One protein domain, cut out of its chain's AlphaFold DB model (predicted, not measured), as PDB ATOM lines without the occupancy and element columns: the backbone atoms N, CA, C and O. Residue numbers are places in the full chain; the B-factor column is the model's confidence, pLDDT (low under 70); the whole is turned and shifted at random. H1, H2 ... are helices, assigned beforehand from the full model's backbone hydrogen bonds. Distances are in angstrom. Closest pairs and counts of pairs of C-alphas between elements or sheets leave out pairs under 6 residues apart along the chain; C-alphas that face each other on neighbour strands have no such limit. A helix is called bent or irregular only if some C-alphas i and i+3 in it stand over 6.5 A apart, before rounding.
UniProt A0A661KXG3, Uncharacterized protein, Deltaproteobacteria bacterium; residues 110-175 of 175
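Overview. This is residues 110 to 175 of the 175 residues of an uncharacterized protein of Deltaproteobacteria bacterium (UniProt A0A661KXG3). Three short helices, H1, H3 and H4, cross one another steeply in a small triangular cluster, and a longer helix, H2, reaches away from H1 to one side. A long loop, residues 137 to 148, folds back from the far end of H2 to H3, and the helices meet through few contacts. Residues 135 to 141 stick out at the far end of H2, and residues 156 to 161 stick out at the turn between H3 and H4. The printed part has 66 residues with four named helices, in the order H1, H2, H3, H4, and no named strand; the class is all helix. It is compact, with a radius of gyration of the C-alphas of 12.1 A and spans of 36 by 24 by 17 A.

Along the chain. The printed part begins at Ala 110. H1 is residues 115 to 121, from C-alpha 115 at (131.955, 157.438, 191.952), and is irregular: C-alphas 117 and 120 are 7.1 A apart. H2, residues 126 to 136, is 15.2 A long and ends with C-alpha 136 at (118.155, 158.877, 178.647). H3 is residues 149 to 156, 10.7 A long. H4, residues 163 to 171, is 12.7 A long and ends with C-alpha 171 at (134.022, 145.112, 193.159).

Arrangement. H1 is the hub and touches the three other helices. H1 and H4 touch, about perpendicular at 77 degrees; their closest C-alphas, those of Leu 116 and Val 169, are 5.2 A apart. H1 and H3 only just touch, with 3 pairs of C-alphas within 8 A, and are also about perpendicular at 77 degrees; their closest C-alphas, those of Leu 116 and Glu 151, are 7.4 A apart. H3 and H4 touch, with the C-alphas of Thr 154 and Arg 166 closest at 6.8 A; they run opposite ways at a steep tilt of 67 degrees, only just short of about perpendicular. H1 and H2 only just touch, with 3 pairs of C-alphas within 8 A, the closest being those of Gly 119 and Gln 126 at 5.9 A; they run opposite ways at a steep tilt of 51 degrees. H2 is apart from H3 and from H4. The helix packing is mostly crossed, with 0 of the 4 touching pairs at a shallow tilt. In H2, H3 and H4 every O i to N i+4 pair is within hydrogen-bond range; in H1 1 of 3 is, beside 2 of 4 O i to N i+3 pairs.

Size, cuts and confidence. The two C-alphas farthest apart, those of Phe 136 and Phe 160, are 36.3 A apart. The printed part has no cut and ends at Ser 175, the chain's last residue. The link from H1 to H2 is tight, that from H3 to H4 is short, and that from H2 to H3 is long, with 12 residues. The mean pLDDT of the printed part is 88.3, and no printed residue is under 70.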
ATOM      1  N   ALA A 110     132.154 162.409 190.510       75.56
ATOM      2  CA  ALA A 110     132.156 162.459 189.040       75.56
ATOM      3  C   ALA A 110     133.090 163.504 188.395       75.56
ATOM      4  O   ALA A 110     133.624 163.236 187.323       75.56
ATOM      5  N   SER A 111     133.322 164.666 189.016       70.56
ATOM      6  CA  SER A 111     134.210 165.708 188.467       70.56
ATOM      7  C   SER A 111     135.645 165.627 188.993       70.56
ATOM      8  O   SER A 111     136.582 165.928 188.257       70.56
ATOM      9  N   GLY A 112     135.820 165.216 190.249       73.44
ATOM     10  CA  GLY A 112     137.125 165.066 190.905       73.44
ATOM     11  C   GLY A 112     137.357 163.685 191.518       73.44
ATOM     12  O   GLY A 112     138.509 163.291 191.690       73.44
ATOM     13  N   PHE A 113     136.285 162.923 191.788       81.75
ATOM     14  CA  PHE A 113     136.358 161.671 192.550       81.75
ATOM     15  C   PHE A 113     135.730 160.464 191.847       81.75
ATOM     16  O   PHE A 113     134.658 160.600 191.247       81.75
ATOM     17  N   PRO A 114     136.343 159.266 191.958       86.31
ATOM     18  CA  PRO A 114     135.730 158.023 191.500       86.31
ATOM     19  C   PRO A 114     134.418 157.726 192.238       86.31
ATOM     20  O   PRO A 114     134.413 157.351 193.413       86.31
ATOM     21  N   ILE A 115     133.304 157.821 191.515       89.38
ATOM     22  CA  ILE A 115     131.955 157.438 191.952       89.38
ATOM     23  C   ILE A 115     131.954 156.031 192.549       89.38
ATOM     24  O   ILE A 115     131.362 155.784 193.597       89.38
ATOM     25  N   LEU A 116     132.640 155.089 191.899       89.94
ATOM     26  CA  LEU A 116     132.641 153.684 192.303       89.94
ATOM     27  C   LEU A 116     133.379 153.431 193.621       89.94
ATOM     28  O   LEU A 116     133.172 152.378 194.217       89.94
ATOM     29  N   VAL A 117     134.218 154.363 194.085       88.06
ATOM     30  CA  VAL A 117     134.827 154.281 195.422       88.06
ATOM     31  C   VAL A 117     133.793 154.604 196.498       88.06
ATOM     32  O   VAL A 117     133.718 153.896 197.497       88.06
ATOM     33  N   GLN A 118     132.970 155.625 196.270       86.62
ATOM     34  CA  GLN A 118     131.951 156.077 197.214       86.62
ATOM     35  C   GLN A 118     130.691 155.201 197.188       86.62
ATOM     36  O   GLN A 118     130.098 154.945 198.231       86.62
ATOM     37  N   GLY A 119     130.302 154.701 196.014       88.75
ATOM     38  CA  GLY A 119     129.086 153.918 195.780       88.75
ATOM     39  C   GLY A 119     128.698 152.941 196.899       88.75
ATOM     40  O   GLY A 119     127.622 153.100 197.482       88.75
ATOM     41  N   PRO A 120     129.572 151.989 197.279       87.94
ATOM     42  CA  PRO A 120     129.288 151.013 198.336       87.94
ATOM     43  C   PRO A 120     128.964 151.610 199.716       87.94
ATOM     44  O   PRO A 120     128.313 150.952 200.523       87.94
ATOM     45  N   PHE A 121     129.408 152.835 199.995       86.94
ATOM     46  CA  PHE A 121     129.168 153.545 201.254       86.94
ATOM     47  C   PHE A 121     127.881 154.375 201.221       86.94
ATOM     48  O   PHE A 121     127.273 154.613 202.261       86.94
ATOM     49  N   PHE A 122     127.419 154.745 200.025       87.44
ATOM     50  CA  PHE A 122     126.211 155.539 199.806       87.44
ATOM     51  C   PHE A 122     125.127 154.723 199.082       87.44
ATOM     52  O   PHE A 122     124.512 155.178 198.120       87.44
ATOM     53  N   ASN A 123     124.882 153.500 199.565       90.81
ATOM     54  CA  ASN A 123     123.799 152.615 199.105       90.81
ATOM     55  C   ASN A 123     123.835 152.263 197.608       90.81
ATOM     56  O   ASN A 123     122.790 152.124 196.973       90.81
ATOM     57  N   ASP A 124     125.030 152.099 197.044       92.38
ATOM     58  CA  ASP A 124     125.237 151.726 195.645       92.38
ATOM     59  C   ASP A 124     124.531 152.670 194.644       92.38
ATOM     60  O   ASP A 124     123.981 152.229 193.628       92.38
ATOM     61  N   TYR A 125     124.544 153.983 194.908       91.31
ATOM     62  CA  TYR A 125     123.851 154.988 194.088       91.31
ATOM     63  C   TYR A 125     124.242 154.975 192.600       91.31
ATOM     64  O   TYR A 125     123.437 155.348 191.743       91.31
ATOM     65  N   GLN A 126     125.436 154.480 192.262       92.38
ATOM     66  CA  GLN A 126     125.890 154.295 190.883       92.38
ATOM     67  C   GLN A 126     124.964 153.391 190.051       92.38
ATOM     68  O   GLN A 126     124.900 153.532 188.832       92.38
ATOM     69  N   VAL A 127     124.205 152.488 190.684       94.81
ATOM     70  CA  VAL A 127     123.217 151.640 189.996       94.81
ATOM     71  C   VAL A 127     122.116 152.494 189.361       94.81
ATOM     72  O   VAL A 127     121.663 152.209 188.253       94.81
ATOM     73  N   TRP A 128     121.707 153.575 190.030       93.69
ATOM     74  CA  TRP A 128     120.729 154.521 189.491       93.69
ATOM     75  C   TRP A 128     121.325 155.386 188.387       93.69
ATOM     76  O   TRP A 128     120.657 155.638 187.386       93.69
ATOM     77  N   ILE A 129     122.594 155.780 188.533       92.44
ATOM     78  CA  ILE A 129     123.334 156.500 187.491       92.44
ATOM     79  C   ILE A 129     123.374 155.677 186.198       92.44
ATOM     80  O   ILE A 129     123.009 156.189 185.141       92.44
ATOM     81  N   ASP A 130     123.761 154.399 186.275       93.19
ATOM     82  CA  ASP A 130     123.811 153.510 185.108       93.19
ATOM     83  C   ASP A 130     122.434 153.342 184.459       93.19
ATOM     84  O   ASP A 130     122.300 153.444 183.235       93.19
ATOM     85  N   ARG A 131     121.393 153.146 185.278       94.94
ATOM     86  CA  ARG A 131     120.014 153.029 184.801       94.94
ATOM     87  C   ARG A 131     119.580 154.273 184.029       94.94
ATOM     88  O   ARG A 131     119.092 154.142 182.908       94.94
ATOM     89  N   PHE A 132     119.775 155.463 184.594       93.94
ATOM     90  CA  PHE A 132     119.385 156.710 183.936       93.94
ATOM     91  C   PHE A 132     120.224 156.997 182.694       93.94
ATOM     92  O   PHE A 132     119.676 157.449 181.691       93.94
ATOM     93  N   LYS A 133     121.522 156.676 182.706       92.56
ATOM     94  CA  LYS A 133     122.367 156.800 181.514       92.56
ATOM     95  C   LYS A 133     121.843 155.919 180.379       92.56
ATOM     96  O   LYS A 133     121.721 156.391 179.257       92.56
ATOM     97  N   LYS A 134     121.472 154.670 180.674       93.38
ATOM     98  CA  LYS A 134     120.896 153.742 179.691       93.38
ATOM     99  C   LYS A 134     119.537 154.206 179.161       93.38
ATOM    100  O   LYS A 134     119.246 153.996 177.988       93.38
ATOM    101  N   GLU A 135     118.707 154.793 180.018       96.19
ATOM    102  CA  GLU A 135     117.361 155.252 179.662       96.19
ATOM    103  C   GLU A 135     117.381 156.539 178.825       96.19
ATOM    104  O   GLU A 135     116.704 156.616 177.801       96.19
ATOM    105  N   PHE A 136     118.185 157.528 179.224       95.50
ATOM    106  CA  PHE A 136     118.155 158.877 178.647       95.50
ATOM    107  C   PHE A 136     119.313 159.195 177.693       95.50
ATOM    108  O   PHE A 136     119.222 160.153 176.929       95.50
ATOM    109  N   ASP A 137     120.386 158.404 177.695       95.31
ATOM    110  CA  ASP A 137     121.496 158.520 176.742       95.31
ATOM    111  C   ASP A 137     121.970 157.133 176.261       95.31
ATOM    112  O   ASP A 137     123.129 156.749 176.457       95.31
ATOM    113  N   PRO A 138     121.082 156.352 175.614       94.31
ATOM    114  CA  PRO A 138     121.373 154.975 175.206       94.31
ATOM    115  C   PRO A 138     122.531 154.862 174.204       94.31
ATOM    116  O   PRO A 138     123.169 153.815 174.121       94.31
ATOM    117  N   ASN A 139     122.812 155.931 173.453       94.25
ATOM    118  CA  ASN A 139     123.907 155.980 172.484       94.25
ATOM    119  C   ASN A 139     125.206 156.561 173.075       94.25
ATOM    120  O   ASN A 139     126.208 156.630 172.367       94.25
ATOM    121  N   GLY A 140     125.197 156.991 174.344       91.19
ATOM    122  CA  GLY A 140     126.371 157.532 175.031       91.19
ATOM    123  C   GLY A 140     126.929 158.812 174.402       91.19
ATOM    124  O   GLY A 140     128.141 159.014 174.417       91.19
ATOM    125  N   ILE A 141     126.074 159.649 173.810       93.75
ATOM    126  CA  ILE A 141     126.485 160.863 173.087       93.75
ATOM    127  C   ILE A 141     126.687 162.026 174.064       93.75
ATOM    128  O   ILE A 141     127.495 162.922 173.813       93.75
ATOM    129  N   SER A 142     125.978 162.020 175.195       90.69
ATOM    130  CA  SER A 142     126.057 163.097 176.175       90.69
ATOM    131  C   SER A 142     127.316 162.956 177.027       90.69
ATOM    132  O   SER A 142     127.370 162.164 177.972       90.69
ATOM    133  N   ASN A 143     128.334 163.738 176.665       88.44
ATOM    134  CA  ASN A 143     129.587 163.913 177.398       88.44
ATOM    135  C   ASN A 143     130.342 162.604 177.734       88.44
ATOM    136  O   ASN A 143     130.693 162.403 178.892       88.44
ATOM    137  N   PRO A 144     130.590 161.672 176.793       88.00
ATOM    138  CA  PRO A 144     131.393 160.490 177.101       88.00
ATOM    139  C   PRO A 144     132.840 160.894 177.461       88.00
ATOM    140  O   PRO A 144     133.430 161.705 176.742       88.00
ATOM    141  N   PRO A 145     133.460 160.301 178.500       87.44
ATOM    142  CA  PRO A 145     133.011 159.122 179.246       87.44
ATOM    143  C   PRO A 145     132.262 159.382 180.576       87.44
ATOM    144  O   PRO A 145     132.212 158.490 181.434       87.44
ATOM    145  N   ALA A 146     131.635 160.545 180.746       87.62
ATOM    146  CA  ALA A 146     130.928 160.908 181.964       87.62
ATOM    147  C   ALA A 146     129.725 159.999 182.275       87.62
ATOM    148  O   ALA A 146     129.038 159.514 181.364       87.62
ATOM    149  N   PRO A 147     129.435 159.772 183.571       87.06
ATOM    150  CA  PRO A 147     130.082 160.386 184.741       87.06
ATOM    151  C   PRO A 147     131.269 159.574 185.296       87.06
ATOM    152  O   PRO A 147     131.695 159.794 186.424       87.06
ATOM    153  N   TYR A 148     131.789 158.608 184.527       90.00
ATOM    154  CA  TYR A 148     132.847 157.691 184.971       90.00
ATOM    155  C   TYR A 148     134.245 158.087 184.469       90.00
ATOM    156  O   TYR A 148     135.130 157.241 184.281       90.00
ATOM    157  N   ASP A 149     134.457 159.373 184.193       88.56
ATOM    158  CA  ASP A 149     135.756 159.918 183.795       88.56
ATOM    159  C   ASP A 149     136.838 159.636 184.854       88.56
ATOM    160  O   ASP A 149     137.906 159.129 184.481       88.56
ATOM    161  N   PRO A 150     136.580 159.834 186.166       87.81
ATOM    162  CA  PRO A 150     137.571 159.550 187.206       87.81
ATOM    163  C   PRO A 150     137.944 158.058 187.310       87.81
ATOM    164  O   PRO A 150     139.104 157.706 187.553       87.81
ATOM    165  N   GLU A 151     137.008 157.139 187.059       88.31
ATOM    166  CA  GLU A 151     137.299 155.702 186.957       88.31
ATOM    167  C   GLU A 151     138.221 155.402 185.777       88.31
ATOM    168  O   GLU A 151     139.088 154.529 185.871       88.31
ATOM    169  N   ASN A 152     138.049 156.099 184.654       86.44
ATOM    170  CA  ASN A 152     138.919 155.923 183.497       86.44
ATOM    171  C   ASN A 152     140.331 156.436 183.768       86.44
ATOM    172  O   ASN A 152     141.289 155.775 183.362       86.44
ATOM    173  N   VAL A 153     140.474 157.537 184.511       84.81
ATOM    174  CA  VAL A 153     141.779 157.981 185.027       84.81
ATOM    175  C   VAL A 153     142.393 156.882 185.897       84.81
ATOM    176  O   VAL A 153     143.500 156.418 185.618       84.81
ATOM    177  N   THR A 154     141.632 156.360 186.863       85.38
ATOM    178  CA  THR A 154     142.073 155.279 187.763       85.38
ATOM    179  C   THR A 154     142.533 154.036 186.992       85.38
ATOM    180  O   THR A 154     143.507 153.392 187.371       85.38
ATOM    181  N   LYS A 155     141.872 153.691 185.880       84.50
ATOM    182  CA  LYS A 155     142.257 152.559 185.020       84.50
ATOM    183  C   LYS A 155     143.552 152.812 184.245       84.50
ATOM    184  O   LYS A 155     144.329 151.869 184.101       84.50
ATOM    185  N   ARG A 156     143.774 154.040 183.760       87.44
ATOM    186  CA  ARG A 156     144.901 154.424 182.884       87.44
ATOM    187  C   ARG A 156     146.210 154.693 183.624       87.44
ATOM    188  O   ARG A 156     147.267 154.622 183.006       87.44
ATOM    189  N   LEU A 157     146.153 154.990 184.918       88.12
ATOM    190  CA  LEU A 157     147.349 155.170 185.738       88.12
ATOM    191  C   LEU A 157     148.173 153.868 185.838       88.12
ATOM    192  O   LEU A 157     147.658 152.786 185.536       88.12
ATOM    193  N   PRO A 158     149.440 153.918 186.287       87.75
ATOM    194  CA  PRO A 158     150.214 152.716 186.591       87.75
ATOM    195  C   PRO A 158     149.513 151.808 187.616       87.75
ATOM    196  O   PRO A 158     148.847 152.283 188.537       87.75
ATOM    197  N   VAL A 159     149.660 150.485 187.472       82.69
ATOM    198  CA  VAL A 159     148.915 149.488 188.275       82.69
ATOM    199  C   VAL A 159     149.237 149.563 189.767       82.69
ATOM    200  O   VAL A 159     148.362 149.294 190.581       82.69
ATOM    201  N   PHE A 160     150.462 149.952 190.124       84.12
ATOM    202  CA  PHE A 160     150.888 150.092 191.518       84.12
ATOM    203  C   PHE A 160     150.303 151.331 192.216       84.12
ATOM    204  O   PHE A 160     150.441 151.457 193.432       84.12
ATOM    205  N   MET A 161     149.693 152.256 191.464       87.62
ATOM    206  CA  MET A 161     149.028 153.439 192.008       87.62
ATOM    207  C   MET A 161     147.555 153.152 192.286       87.62
ATOM    208  O   MET A 161     146.887 152.464 191.506       87.62
ATOM    209  N   LEU A 162     147.046 153.763 193.358       88.38
ATOM    210  CA  LEU A 162     145.633 153.734 193.740       88.38
ATOM    211  C   LEU A 162     145.107 152.308 193.990       88.38
ATOM    212  O   LEU A 162     144.056 151.905 193.485       88.38
ATOM    213  N   ASN A 163     145.878 151.494 194.721       87.94
ATOM    214  CA  ASN A 163     145.559 150.081 194.937       87.94
ATOM    215  C   ASN A 163     144.215 149.881 195.653       87.94
ATOM    216  O   ASN A 163     143.477 148.951 195.309       87.94
ATOM    217  N   LYS A 164     143.879 150.733 196.631       88.56
ATOM    218  CA  LYS A 164     142.609 150.647 197.363       88.56
ATOM    219  C   LYS A 164     141.465 151.054 196.445       88.56
ATOM    220  O   LYS A 164     140.507 150.289 196.315       88.56
ATOM    221  N   ALA A 165     141.592 152.191 195.757       88.69
ATOM    222  CA  ALA A 165     140.557 152.679 194.848       88.69
ATOM    223  C   ALA A 165     140.277 151.661 193.733       88.69
ATOM    224  O   ALA A 165     139.132 151.267 193.519       88.69
ATOM    225  N   ARG A 166     141.324 151.117 193.094       89.44
ATOM    226  CA  ARG A 166     141.192 150.063 192.073       89.44
ATOM    227  C   ARG A 166     140.494 148.814 192.590       89.44
ATOM    228  O   ARG A 166     139.728 148.204 191.845       89.44
ATOM    229  N   ARG A 167     140.786 148.391 193.824       88.50
ATOM    230  CA  ARG A 167     140.142 147.217 194.425       88.50
ATOM    231  C   ARG A 167     138.641 147.445 194.560       88.50
ATOM    232  O   ARG A 167     137.888 146.580 194.126       88.50
ATOM    233  N   ILE A 168     138.227 148.596 195.095       88.12
ATOM    234  CA  ILE A 168     136.803 148.917 195.259       88.12
ATOM    235  C   ILE A 168     136.117 149.058 193.902       88.12
ATOM    236  O   ILE A 168     135.098 148.414 193.674       88.12
ATOM    237  N   VAL A 169     136.718 149.804 192.969       87.75
ATOM    238  CA  VAL A 169     136.209 149.995 191.600       87.75
ATOM    239  C   VAL A 169     135.922 148.661 190.903       87.75
ATOM    240  O   VAL A 169     134.917 148.536 190.210       87.75
ATOM    241  N   LYS A 170     136.774 147.642 191.094       86.62
ATOM    242  CA  LYS A 170     136.570 146.298 190.522       86.62
ATOM    243  C   LYS A 170     135.397 145.538 191.143       86.62
ATOM    244  O   LYS A 170     134.848 144.659 190.488       86.62
ATOM    245  N   THR A 171     135.065 145.819 192.398       87.12
ATOM    246  CA  THR A 171     134.022 145.112 193.159       87.12
ATOM    247  C   THR A 171     132.709 145.885 193.264       87.12
ATOM    248  O   THR A 171     131.733 145.338 193.770       87.12
ATOM    249  N   ALA A 172     132.679 147.146 192.828       87.81
ATOM    250  CA  ALA A 172     131.501 147.999 192.898       87.81
ATOM    251  C   ALA A 172     130.359 147.437 192.037       87.81
ATOM    252  O   ALA A 172     130.579 146.968 190.917       87.81
ATOM    253  N   LYS A 173     129.127 147.502 192.554       86.19
ATOM    254  CA  LYS A 173     127.942 147.058 191.810       86.19
ATOM    255  C   LYS A 173     127.682 147.976 190.615       86.19
ATOM    256  O   LYS A 173     127.852 149.188 190.727       86.19
ATOM    257  N   ARG A 174     127.243 147.393 189.501       84.19
ATOM    258  CA  ARG A 174     126.870 148.057 188.238       84.19
ATOM    259  C   ARG A 174     125.568 147.430 187.725       84.19
ATOM    260  O   ARG A 174     125.319 146.266 188.048       84.19
ATOM    261  N   SER A 175     124.746 148.186 186.989       78.50
ATOM    262  CA  SER A 175     123.472 147.687 186.423       78.50
ATOM    263  C   SER A 175     123.631 147.072 185.038       78.50
ATOM    264  O   SER A 175     124.376 147.682 184.238       78.50
TER     265      SER A 175